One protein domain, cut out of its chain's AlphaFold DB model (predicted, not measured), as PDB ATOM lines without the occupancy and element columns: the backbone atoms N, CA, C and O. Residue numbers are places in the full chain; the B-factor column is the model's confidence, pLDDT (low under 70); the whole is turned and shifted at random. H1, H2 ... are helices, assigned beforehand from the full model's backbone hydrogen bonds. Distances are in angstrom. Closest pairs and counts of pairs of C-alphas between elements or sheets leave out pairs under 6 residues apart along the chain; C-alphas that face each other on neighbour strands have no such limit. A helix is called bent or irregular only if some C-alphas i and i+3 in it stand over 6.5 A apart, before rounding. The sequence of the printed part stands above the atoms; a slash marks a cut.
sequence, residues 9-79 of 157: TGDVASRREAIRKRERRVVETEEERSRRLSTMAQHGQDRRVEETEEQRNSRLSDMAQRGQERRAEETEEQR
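This is residues 9 to 79 of the 157 residues of an uncharacterized protein of Araneus ventricosus (UniProt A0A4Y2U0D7). Three long helices, H1, H2 and H3, are joined end to end by tight links into an open zigzag with two sharp V-shaped corners, H2 being the arm that both corners share. Nothing packs in the hollow of either V, and the short helix H4 follows beyond the far end of H3. The printed part has 71 residues with four named helices, in the order H1, H2, H3, H4 along the chain, and no named strand; the class is all helix. The whole is extended, with a radius of gyration of the C-alphas of 18.0 A, and the C-alphas span 38 by 35 by 35 A along their three main axes.

H1, residues 9 to 27, touches no helix, and its residues 9 to 24 stand free. H2, residues 30 to 49, is close to H1 but not clearly touching it, with 1 pair of C-alphas within 8 A; the closest C-alphas are those of Arg 25 and Arg 33, 7.6 A apart. H1 and H2 run opposite ways at a steep tilt of 60 degrees, and their centres are 21.3 A apart. H3, residues 53 to 72, is close to H2 but not clearly touching it, and the closest C-alphas are those of Arg 48 and Arg 56, 7.7 A apart. H2 and H3 run opposite ways at a steep tilt of 55 degrees, with their centres 22.0 A apart. H1 and H3 are apart. H4, residues 76 to 79, is apart from H1, H2 and H3. In H1, H2 and H3 every pair of O of residue i and N of residue i+4 is within hydrogen-bond range. H4 is too short for such a pair, and its 1 pair of O of residue i and N of residue i+3 is not within range.

H1 begins at C-alpha 9, at (224.646, 310.892, 192.724), and measures 27.7 A from first to last C-alpha. H2 begins at C-alpha 30, at (253.578, 291.906, 187.309), and measures 28.8 A. H3 measures 28.6 A from Glu 53 to Ala 72. H4, from Glu 76 to Arg 79, ends at C-alpha 79, at (236.675, 266.732, 199.855). No helix is bent or irregular.

The two C-alphas farthest apart are those of Thr 9 and Glu 77, at 46.5 A. The printed part has no cut. The links H1 to H2, H2 to H3 and H3 to H4 are tight, with 2, 3 and 3 residues. Residues 37 to 47 of H2, residues 60 to 70 of H3, and residues 72 to 78, of which 76 to 78 belong to H4, stand free as well. The mean pLDDT of the printed part is 83.5; residues 9 to 10, residue 71 and residues 75 to 79 are under 70, and the mean of H4 is 61.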
ATOM      1  N   THR A   9     223.378 310.298 193.184       54.16
ATOM      2  CA  THR A   9     224.646 310.892 192.724       54.16
ATOM      3  C   THR A   9     225.882 310.360 193.463       54.16
ATOM      4  O   THR A   9     226.935 310.199 192.848       54.16
ATOM      5  N   GLY A  10     225.764 310.034 194.758       61.06
ATOM      6  CA  GLY A  10     226.871 309.451 195.531       61.06
ATOM      7  C   GLY A  10     227.209 308.024 195.088       61.06
ATOM      8  O   GLY A  10     228.373 307.625 195.102       61.06
ATOM      9  N   ASP A  11     226.205 307.282 194.619       75.50
ATOM     10  CA  ASP A  11     226.358 305.920 194.103       75.50
ATOM     11  C   ASP A  11     227.067 305.919 192.739       75.50
ATOM     12  O   ASP A  11     228.009 305.161 192.520       75.50
ATOM     13  N   VAL A  12     226.719 306.851 191.845       76.12
ATOM     14  CA  VAL A  12     227.372 306.966 190.526       76.12
ATOM     15  C   VAL A  12     228.845 307.378 190.642       76.12
ATOM     16  O   VAL A  12     229.690 306.817 189.941       76.12
ATOM     17  N   ALA A  13     229.183 308.319 191.529       79.81
ATOM     18  CA  ALA A  13     230.574 308.716 191.764       79.81
ATOM     19  C   ALA A  13     231.406 307.563 192.352       79.81
ATOM     20  O   ALA A  13     232.493 307.272 191.848       79.81
ATOM     21  N   SER A  14     230.851 306.848 193.337       84.12
ATOM     22  CA  SER A  14     231.495 305.687 193.970       84.12
ATOM     23  C   SER A  14     231.718 304.544 192.975       84.12
ATOM     24  O   SER A  14     232.797 303.953 192.930       84.12
ATOM     25  N   ARG A  15     230.731 304.271 192.110       85.31
ATOM     26  CA  ARG A  15     230.848 303.276 191.033       85.31
ATOM     27  C   ARG A  15     231.920 303.659 190.015       85.31
ATOM     28  O   ARG A  15     232.732 302.816 189.652       85.31
ATOM     29  N   ARG A  16     231.971 304.926 189.585       85.06
ATOM     30  CA  ARG A  16     233.013 305.419 188.662       85.06
ATOM     31  C   ARG A  16     234.412 305.293 189.262       85.06
ATOM     32  O   ARG A  16     235.343 304.915 188.561       85.06
ATOM     33  N   GLU A  17     234.567 305.577 190.551       85.50
ATOM     34  CA  GLU A  17     235.848 305.415 191.240       85.50
ATOM     35  C   GLU A  17     236.250 303.937 191.374       85.50
ATOM     36  O   GLU A  17     237.411 303.593 191.149       85.50
ATOM     37  N   ALA A  18     235.297 303.048 191.673       86.75
ATOM     38  CA  ALA A  18     235.536 301.607 191.724       86.75
ATOM     39  C   ALA A  18     235.985 301.048 190.363       86.75
ATOM     40  O   ALA A  18     236.918 300.245 190.311       86.75
ATOM     41  N   ILE A  19     235.374 301.521 189.270       89.38
ATOM     42  CA  ILE A  19     235.747 301.153 187.898       89.38
ATOM     43  C   ILE A  19     237.179 301.602 187.595       89.38
ATOM     44  O   ILE A  19     238.007 300.755 187.272       89.38
ATOM     45  N   ARG A  20     237.528 302.875 187.832       89.44
ATOM     46  CA  ARG A  20     238.906 303.364 187.618       89.44
ATOM     47  C   ARG A  20     239.940 302.599 188.447       89.44
ATOM     48  O   ARG A  20     241.019 302.274 187.959       89.44
ATOM     49  N   LYS A  21     239.624 302.289 189.712       88.06
ATOM     50  CA  LYS A  21     240.505 301.487 190.579       88.06
ATOM     51  C   LYS A  21     240.696 300.072 190.036       88.06
ATOM     52  O   LYS A  21     241.787 299.532 190.192       88.06
ATOM     53  N   ARG A  22     239.665 299.470 189.433       87.06
ATOM     54  CA  ARG A  22     239.746 298.146 188.804       87.06
ATOM     55  C   ARG A  22     240.552 298.192 187.512       87.06
ATOM     56  O   ARG A  22     241.443 297.370 187.364       87.06
ATOM     57  N   GLU A  23     240.290 299.155 186.634       89.00
ATOM     58  CA  GLU A  23     241.021 299.343 185.372       89.00
ATOM     59  C   GLU A  23     242.519 299.523 185.616       89.00
ATOM     60  O   GLU A  23     243.329 298.853 184.981       89.00
ATOM     61  N   ARG A  24     242.890 300.316 186.630       84.94
ATOM     62  CA  ARG A  24     244.290 300.456 187.040       84.94
ATOM     63  C   ARG A  24     244.924 299.116 187.438       84.94
ATOM     64  O   ARG A  24     246.053 298.865 187.061       84.94
ATOM     65  N   ARG A  25     244.194 298.228 188.126       87.75
ATOM     66  CA  ARG A  25     244.694 296.887 188.498       87.75
ATOM     67  C   ARG A  25     244.801 295.913 187.324       87.75
ATOM     68  O   ARG A  25     245.482 294.908 187.466       87.75
ATOM     69  N   VAL A  26     244.089 296.163 186.222       87.00
ATOM     70  CA  VAL A  26     244.116 295.311 185.018       87.00
ATOM     71  C   VAL A  26     245.323 295.641 184.140       87.00
ATOM     72  O   VAL A  26     245.889 294.739 183.539       87.00
ATOM     73  N   VAL A  27     245.717 296.916 184.083       88.50
ATOM     74  CA  VAL A  27     246.871 297.387 183.294       88.50
ATOM     75  C   VAL A  27     248.196 297.363 184.075       88.50
ATOM     76  O   VAL A  27     249.252 297.580 183.492       88.50
ATOM     77  N   GLU A  28     248.152 297.107 185.388       84.81
ATOM     78  CA  GLU A  28     249.336 296.964 186.249       84.81
ATOM     79  C   GLU A  28     250.273 295.856 185.736       84.81
ATOM     80  O   GLU A  28     249.838 294.745 185.426       84.81
ATOM     81  N   THR A  29     251.575 296.144 185.705       89.94
ATOM     82  CA  THR A  29     252.606 295.139 185.402       89.94
ATOM     83  C   THR A  29     252.772 294.137 186.555       89.94
ATOM     84  O   THR A  29     252.424 294.431 187.701       89.94
ATOM     85  N   GLU A  30     253.337 292.952 186.291       89.06
ATOM     86  CA  GLU A  30     253.578 291.906 187.309       89.06
ATOM     87  C   GLU A  30     254.401 292.435 188.505       89.06
ATOM     88  O   GLU A  30     254.097 292.150 189.667       89.06
ATOM     89  N   GLU A  31     255.408 293.273 188.239       88.56
ATOM     90  CA  GLU A  31     256.261 293.887 189.263       88.56
ATOM     91  C   GLU A  31     255.521 294.942 190.096       88.56
ATOM     92  O   GLU A  31     255.694 295.031 191.314       88.56
ATOM     93  N   GLU A  32     254.678 295.765 189.471       89.62
ATOM     94  CA  GLU A  32     253.833 296.734 190.179       89.62
ATOM     95  C   GLU A  32     252.757 296.042 191.011       89.62
ATOM     96  O   GLU A  32     252.524 296.424 192.163       89.62
ATOM     97  N   ARG A  33     252.152 294.979 190.472       92.00
ATOM     98  CA  ARG A  33     251.212 294.124 191.196       92.00
ATOM     99  C   ARG A  33     251.885 293.497 192.412       92.00
ATOM    100  O   ARG A  33     251.329 293.571 193.508       92.00
ATOM    101  N   SER A  34     253.078 292.933 192.237       93.25
ATOM    102  CA  SER A  34     253.848 292.305 193.315       93.25
ATOM    103  C   SER A  34     254.207 293.311 194.408       93.25
ATOM    104  O   SER A  34     253.932 293.061 195.583       93.25
ATOM    105  N   ARG A  35     254.709 294.499 194.039       93.06
ATOM    106  CA  ARG A  35     254.991 295.586 194.993       93.06
ATOM    107  C   ARG A  35     253.736 296.019 195.749       93.06
ATOM    108  O   ARG A  35     253.760 296.084 196.977       93.06
ATOM    109  N   ARG A  36     252.617 296.244 195.053       92.88
ATOM    110  CA  ARG A  36     251.345 296.639 195.680       92.88
ATOM    111  C   ARG A  36     250.840 295.584 196.663       92.88
ATOM    112  O   ARG A  36     250.402 295.938 197.757       92.88
ATOM    113  N   LEU A  37     250.883 294.304 196.289       92.50
ATOM    114  CA  LEU A  37     250.480 293.205 197.169       92.50
ATOM    115  C   LEU A  37     251.402 293.095 198.387       92.50
ATOM    116  O   LEU A  37     250.896 292.936 199.495       92.50
ATOM    117  N   SER A  38     252.715 293.267 198.207       93.44
ATOM    118  CA  SER A  38     253.683 293.295 199.307       93.44
ATOM    119  C   SER A  38     253.378 294.416 200.302       93.44
ATOM    120  O   SER A  38     253.341 294.174 201.505       93.44
ATOM    121  N   THR A  39     253.088 295.631 199.825       93.12
ATOM    122  CA  THR A  39     252.712 296.755 200.698       93.12
ATOM    123  C   THR A  39     251.405 296.485 201.447       93.12
ATOM    124  O   THR A  39     251.298 296.782 202.634       93.12
ATOM    125  N   MET A  40     250.405 295.892 200.784       93.31
ATOM    126  CA  MET A  40     249.140 295.522 201.431       93.31
ATOM    127  C   MET A  40     249.322 294.421 202.483       93.31
ATOM    128  O   MET A  40     248.669 294.465 203.525       93.31
ATOM    129  N   ALA A  41     250.196 293.448 202.217       90.38
ATOM    130  CA  ALA A  41     250.526 292.384 203.154       90.38
ATOM    131  C   ALA A  41     251.233 292.942 204.395       90.38
ATOM    132  O   ALA A  41     250.804 292.633 205.506       90.38
ATOM    133  N   GLN A  42     252.230 293.817 204.207       91.75
ATOM    134  CA  GLN A  42     252.944 294.476 205.303       91.75
ATOM    135  C   GLN A  42     251.988 295.284 206.180       91.75
ATOM    136  O   GLN A  42     251.896 295.044 207.377       91.75
ATOM    137  N   HIS A  43     251.172 296.151 205.576       92.62
ATOM    138  CA  HIS A  43     250.201 296.946 206.325       92.62
ATOM    139  C   HIS A  43     249.184 296.074 207.086       92.62
ATOM    140  O   HIS A  43     248.758 296.399 208.194       92.62
ATOM    141  N   GLY A  44     248.798 294.935 206.502       89.31
ATOM    142  CA  GLY A  44     247.950 293.952 207.168       89.31
ATOM    143  C   GLY A  44     248.624 293.276 208.363       89.31
ATOM    144  O   GLY A  44     247.924 292.922 209.309       89.31
ATOM    145  N   GLN A  45     249.946 293.089 208.332       86.50
ATOM    146  CA  GLN A  45     250.721 292.586 209.466       86.50
ATOM    147  C   GLN A  45     250.865 293.649 210.551       86.50
ATOM    148  O   GLN A  45     250.564 293.348 211.701       86.50
ATOM    149  N   ASP A  46     251.210 294.884 210.189       89.31
ATOM    150  CA  ASP A  46     251.362 295.993 211.139       89.31
ATOM    151  C   ASP A  46     250.066 296.204 211.937       89.31
ATOM    152  O   ASP A  46     250.073 296.235 213.165       89.31
ATOM    153  N   ARG A  47     248.912 296.187 211.252       86.50
ATOM    154  CA  ARG A  47     247.602 296.284 211.911       86.50
ATOM    155  C   ARG A  47     247.332 295.134 212.889       86.50
ATOM    156  O   ARG A  47     246.639 295.342 213.872       86.50
ATOM    157  N   ARG A  48     247.851 293.927 212.629       85.81
ATOM    158  CA  ARG A  48     247.700 292.767 213.533       85.81
ATOM    159  C   ARG A  48     248.596 292.860 214.764       85.81
ATOM    160  O   ARG A  48     248.293 292.199 215.750       85.81
ATOM    161  N   VAL A  49     249.688 293.623 214.703       82.94
ATOM    162  CA  VAL A  49     250.560 293.876 215.861       82.94
ATOM    163  C   VAL A  49     249.886 294.843 216.839       82.94
ATOM    164  O   VAL A  49     250.062 294.709 218.044       82.94
ATOM    165  N   GLU A  50     249.071 295.769 216.329       83.94
ATOM    166  CA  GLU A  50     248.308 296.740 217.128       83.94
ATOM    167  C   GLU A  50     246.934 296.219 217.610       83.94
ATOM    168  O   GLU A  50     246.244 296.912 218.358       83.94
ATOM    169  N   GLU A  51     246.511 295.017 217.192       85.62
ATOM    170  CA  GLU A  51     245.235 294.412 217.610       85.62
ATOM    171  C   GLU A  51     245.236 294.100 219.117       85.62
ATOM    172  O   GLU A  51     246.171 293.503 219.653       85.62
ATOM    173  N   THR A  52     244.140 294.437 219.803       87.88
ATOM    174  CA  THR A  52     243.922 293.982 221.182       87.88
ATOM    175  C   THR A  52     243.571 292.491 221.216       87.88
ATOM    176  O   THR A  52     243.097 291.924 220.228       87.88
ATOM    177  N   GLU A  53     243.743 291.838 222.370       85.75
ATOM    178  CA  GLU A  53     243.433 290.407 222.535       85.75
ATOM    179  C   GLU A  53     241.966 290.082 222.182       85.75
ATOM    180  O   GLU A  53     241.678 289.074 221.539       85.75
ATOM    181  N   GLU A  54     241.028 290.977 222.507       86.31
ATOM    182  CA  GLU A  54     239.612 290.834 222.145       86.31
ATOM    183  C   GLU A  54     239.381 290.923 220.628       86.31
ATOM    184  O   GLU A  54     238.667 290.095 220.056       86.31
ATOM    185  N   GLN A  55     240.016 291.887 219.953       87.31
ATOM    186  CA  GLN A  55     239.925 292.037 218.497       87.31
ATOM    187  C   GLN A  55     240.550 290.844 217.773       87.31
ATOM    188  O   GLN A  55     239.994 290.347 216.790       87.31
ATOM    189  N   ARG A  56     241.675 290.343 218.290       88.19
ATOM    190  CA  ARG A  56     242.337 289.142 217.786       88.19
ATOM    191  C   ARG A  56     241.431 287.920 217.920       88.19
ATOM    192  O   ARG A  56     241.268 287.186 216.946       88.19
ATOM    193  N   ASN A  57     240.820 287.720 219.086       88.19
ATOM    194  CA  ASN A  57     239.924 286.591 219.335       88.19
ATOM    195  C   ASN A  57     238.657 286.663 218.473       88.19
ATOM    196  O   ASN A  57     238.271 285.656 217.881       88.19
ATOM    197  N   SER A  58     238.071 287.852 218.299       89.31
ATOM    198  CA  SER A  58     236.954 288.063 217.368       89.31
ATOM    199  C   SER A  58     237.351 287.743 215.923       89.31
ATOM    200  O   SER A  58     236.668 286.962 215.264       89.31
ATOM    201  N   ARG A  59     238.498 288.243 215.443       90.50
ATOM    202  CA  ARG A  59     238.991 287.952 214.088       90.50
ATOM    203  C   ARG A  59     239.243 286.459 213.869       90.50
ATOM    204  O   ARG A  59     238.930 285.940 212.799       90.50
ATOM    205  N   LEU A  60     239.842 285.772 214.842       87.31
ATOM    206  CA  LEU A  60     240.096 284.332 214.755       87.31
ATOM    207  C   LEU A  60     238.791 283.528 214.759       87.31
ATOM    208  O   LEU A  60     238.668 282.593 213.970       87.31
ATOM    209  N   SER A  61     237.812 283.926 215.574       86.75
ATOM    210  CA  SER A  61     236.474 283.331 215.576       86.75
ATOM    211  C   SER A  61     235.788 283.486 214.215       86.75
ATOM    212  O   SER A  61     235.307 282.502 213.657       86.75
ATOM    213  N   ASP A  62     235.832 284.681 213.618       90.69
ATOM    214  CA  ASP A  62     235.265 284.940 212.289       90.69
ATOM    215  C   ASP A  62     235.951 284.107 211.193       90.69
ATOM    216  O   ASP A  62     235.302 283.598 210.276       90.69
ATOM    217  N   MET A  63     237.278 283.946 211.271       85.31
ATOM    218  CA  MET A  63     238.038 283.097 210.346       85.31
ATOM    219  C   MET A  63     237.668 281.620 210.495       85.31
ATOM    220  O   MET A  63     237.520 280.929 209.484       85.31
ATOM    221  N   ALA A  64     237.517 281.141 211.732       81.25
ATOM    222  CA  ALA A  64     237.097 279.777 212.016       81.25
ATOM    223  C   ALA A  64     235.684 279.527 211.476       81.25
ATOM    224  O   ALA A  64     235.488 278.563 210.738       81.25
ATOM    225  N   GLN A  65     234.740 280.432 211.744       86.56
ATOM    226  CA  GLN A  65     233.369 280.346 211.243       86.56
ATOM    227  C   GLN A  65     233.323 280.314 209.710       86.56
ATOM    228  O   GLN A  65     232.741 279.400 209.134       86.56
ATOM    229  N   ARG A  66     234.020 281.232 209.027       79.31
ATOM    230  CA  ARG A  66     234.115 281.222 207.554       79.31
ATOM    231  C   ARG A  66     234.804 279.974 207.002       79.31
ATOM    232  O   ARG A  66     234.604 279.610 205.847       79.31
ATOM    233  N   GLY A  67     235.685 279.348 207.780       81.31
ATOM    234  CA  GLY A  67     236.268 278.051 207.446       81.31
ATOM    235  C   GLY A  67     235.223 276.938 207.478       81.31
ATOM    236  O   GLY A  67     235.162 276.152 206.540       81.31
ATOM    237  N   GLN A  68     234.383 276.917 208.515       73.94
ATOM    238  CA  GLN A  68     233.284 275.958 208.656       73.94
ATOM    239  C   GLN A  68     232.234 276.130 207.548       73.94
ATOM    240  O   GLN A  68     231.830 275.149 206.937       73.94
ATOM    241  N   GLU A  69     231.841 277.368 207.234       78.69
ATOM    242  CA  GLU A  69     230.881 277.662 206.159       78.69
ATOM    243  C   GLU A  69     231.381 277.160 204.795       78.69
ATOM    244  O   GLU A  69     230.646 276.484 204.084       78.69
ATOM    245  N   ARG A  70     232.664 277.388 204.470       77.94
ATOM    246  CA  ARG A  70     233.269 276.859 203.233       77.94
ATOM    247  C   ARG A  70     233.297 275.330 203.190       77.94
ATOM    248  O   ARG A  70     233.121 274.767 202.119       77.94
ATOM    249  N   ARG A  71     233.495 274.665 204.332       67.81
ATOM    250  CA  ARG A  71     233.480 273.193 204.435       67.81
ATOM    251  C   ARG A  71     232.079 272.594 204.331       67.81
ATOM    252  O   ARG A  71     231.928 271.457 203.885       67.81
ATOM    253  N   ALA A  72     231.054 273.345 204.731       70.12
ATOM    254  CA  ALA A  72     229.660 272.947 204.558       70.12
ATOM    255  C   ALA A  72     229.202 273.034 203.090       70.12
ATOM    256  O   ALA A  72     228.327 272.277 202.686       70.12
ATOM    257  N   GLU A  73     229.806 273.929 202.304       75.50
ATOM    258  CA  GLU A  73     229.528 274.120 200.871       75.50
ATOM    259  C   GLU A  73     230.431 273.259 199.959       75.50
ATOM    260  O   GLU A  73     230.229 273.209 198.746       75.50
ATOM    261  N   GLU A  74     231.421 272.559 200.527       73.00
ATOM    262  CA  GLU A  74     232.360 271.726 199.775       73.00
ATOM    263  C   GLU A  74     231.683 270.458 199.233       73.00
ATOM    264  O   GLU A  74     231.038 269.697 199.960       73.00
ATOM    265  N   THR A  75     231.859 270.226 197.935       69.50
ATOM    266  CA  THR A  75     231.349 269.032 197.246       69.50
ATOM    267  C   THR A  75     232.174 267.788 197.594       69.50
ATOM    268  O   THR A  75     233.335 267.883 197.991       69.50
ATOM    269  N   GLU A  76     231.601 266.589 197.428       63.91
ATOM    270  CA  GLU A  76     232.306 265.331 197.734       63.91
ATOM    271  C   GLU A  76     233.613 265.152 196.943       63.91
ATOM    272  O   GLU A  76     234.559 264.559 197.457       63.91
ATOM    273  N   GLU A  77     233.696 265.676 195.720       58.94
ATOM    274  CA  GLU A  77     234.913 265.620 194.899       58.94
ATOM    275  C   GLU A  77     236.023 266.517 195.456       58.94
ATOM    276  O   GLU A  77     237.158 266.066 195.600       58.94
ATOM    277  N   GLN A  78     235.688 267.742 195.868       61.91
ATOM    278  CA  GLN A  78     236.637 268.660 196.508       61.91
ATOM    279  C   GLN A  78     237.144 268.099 197.847       61.91
ATOM    280  O   GLN A  78     238.343 268.151 198.127       61.91
ATOM    281  N   ARG A  79     236.275 267.430 198.620       61.00
ATOM    282  CA  ARG A  79     236.675 266.732 199.855       61.00
ATOM    283  C   ARG A  79     237.655 265.587 199.606       61.00
ATOM    284  O   ARG A  79     238.569 265.382 200.407       61.00
TER     285      ARG A  79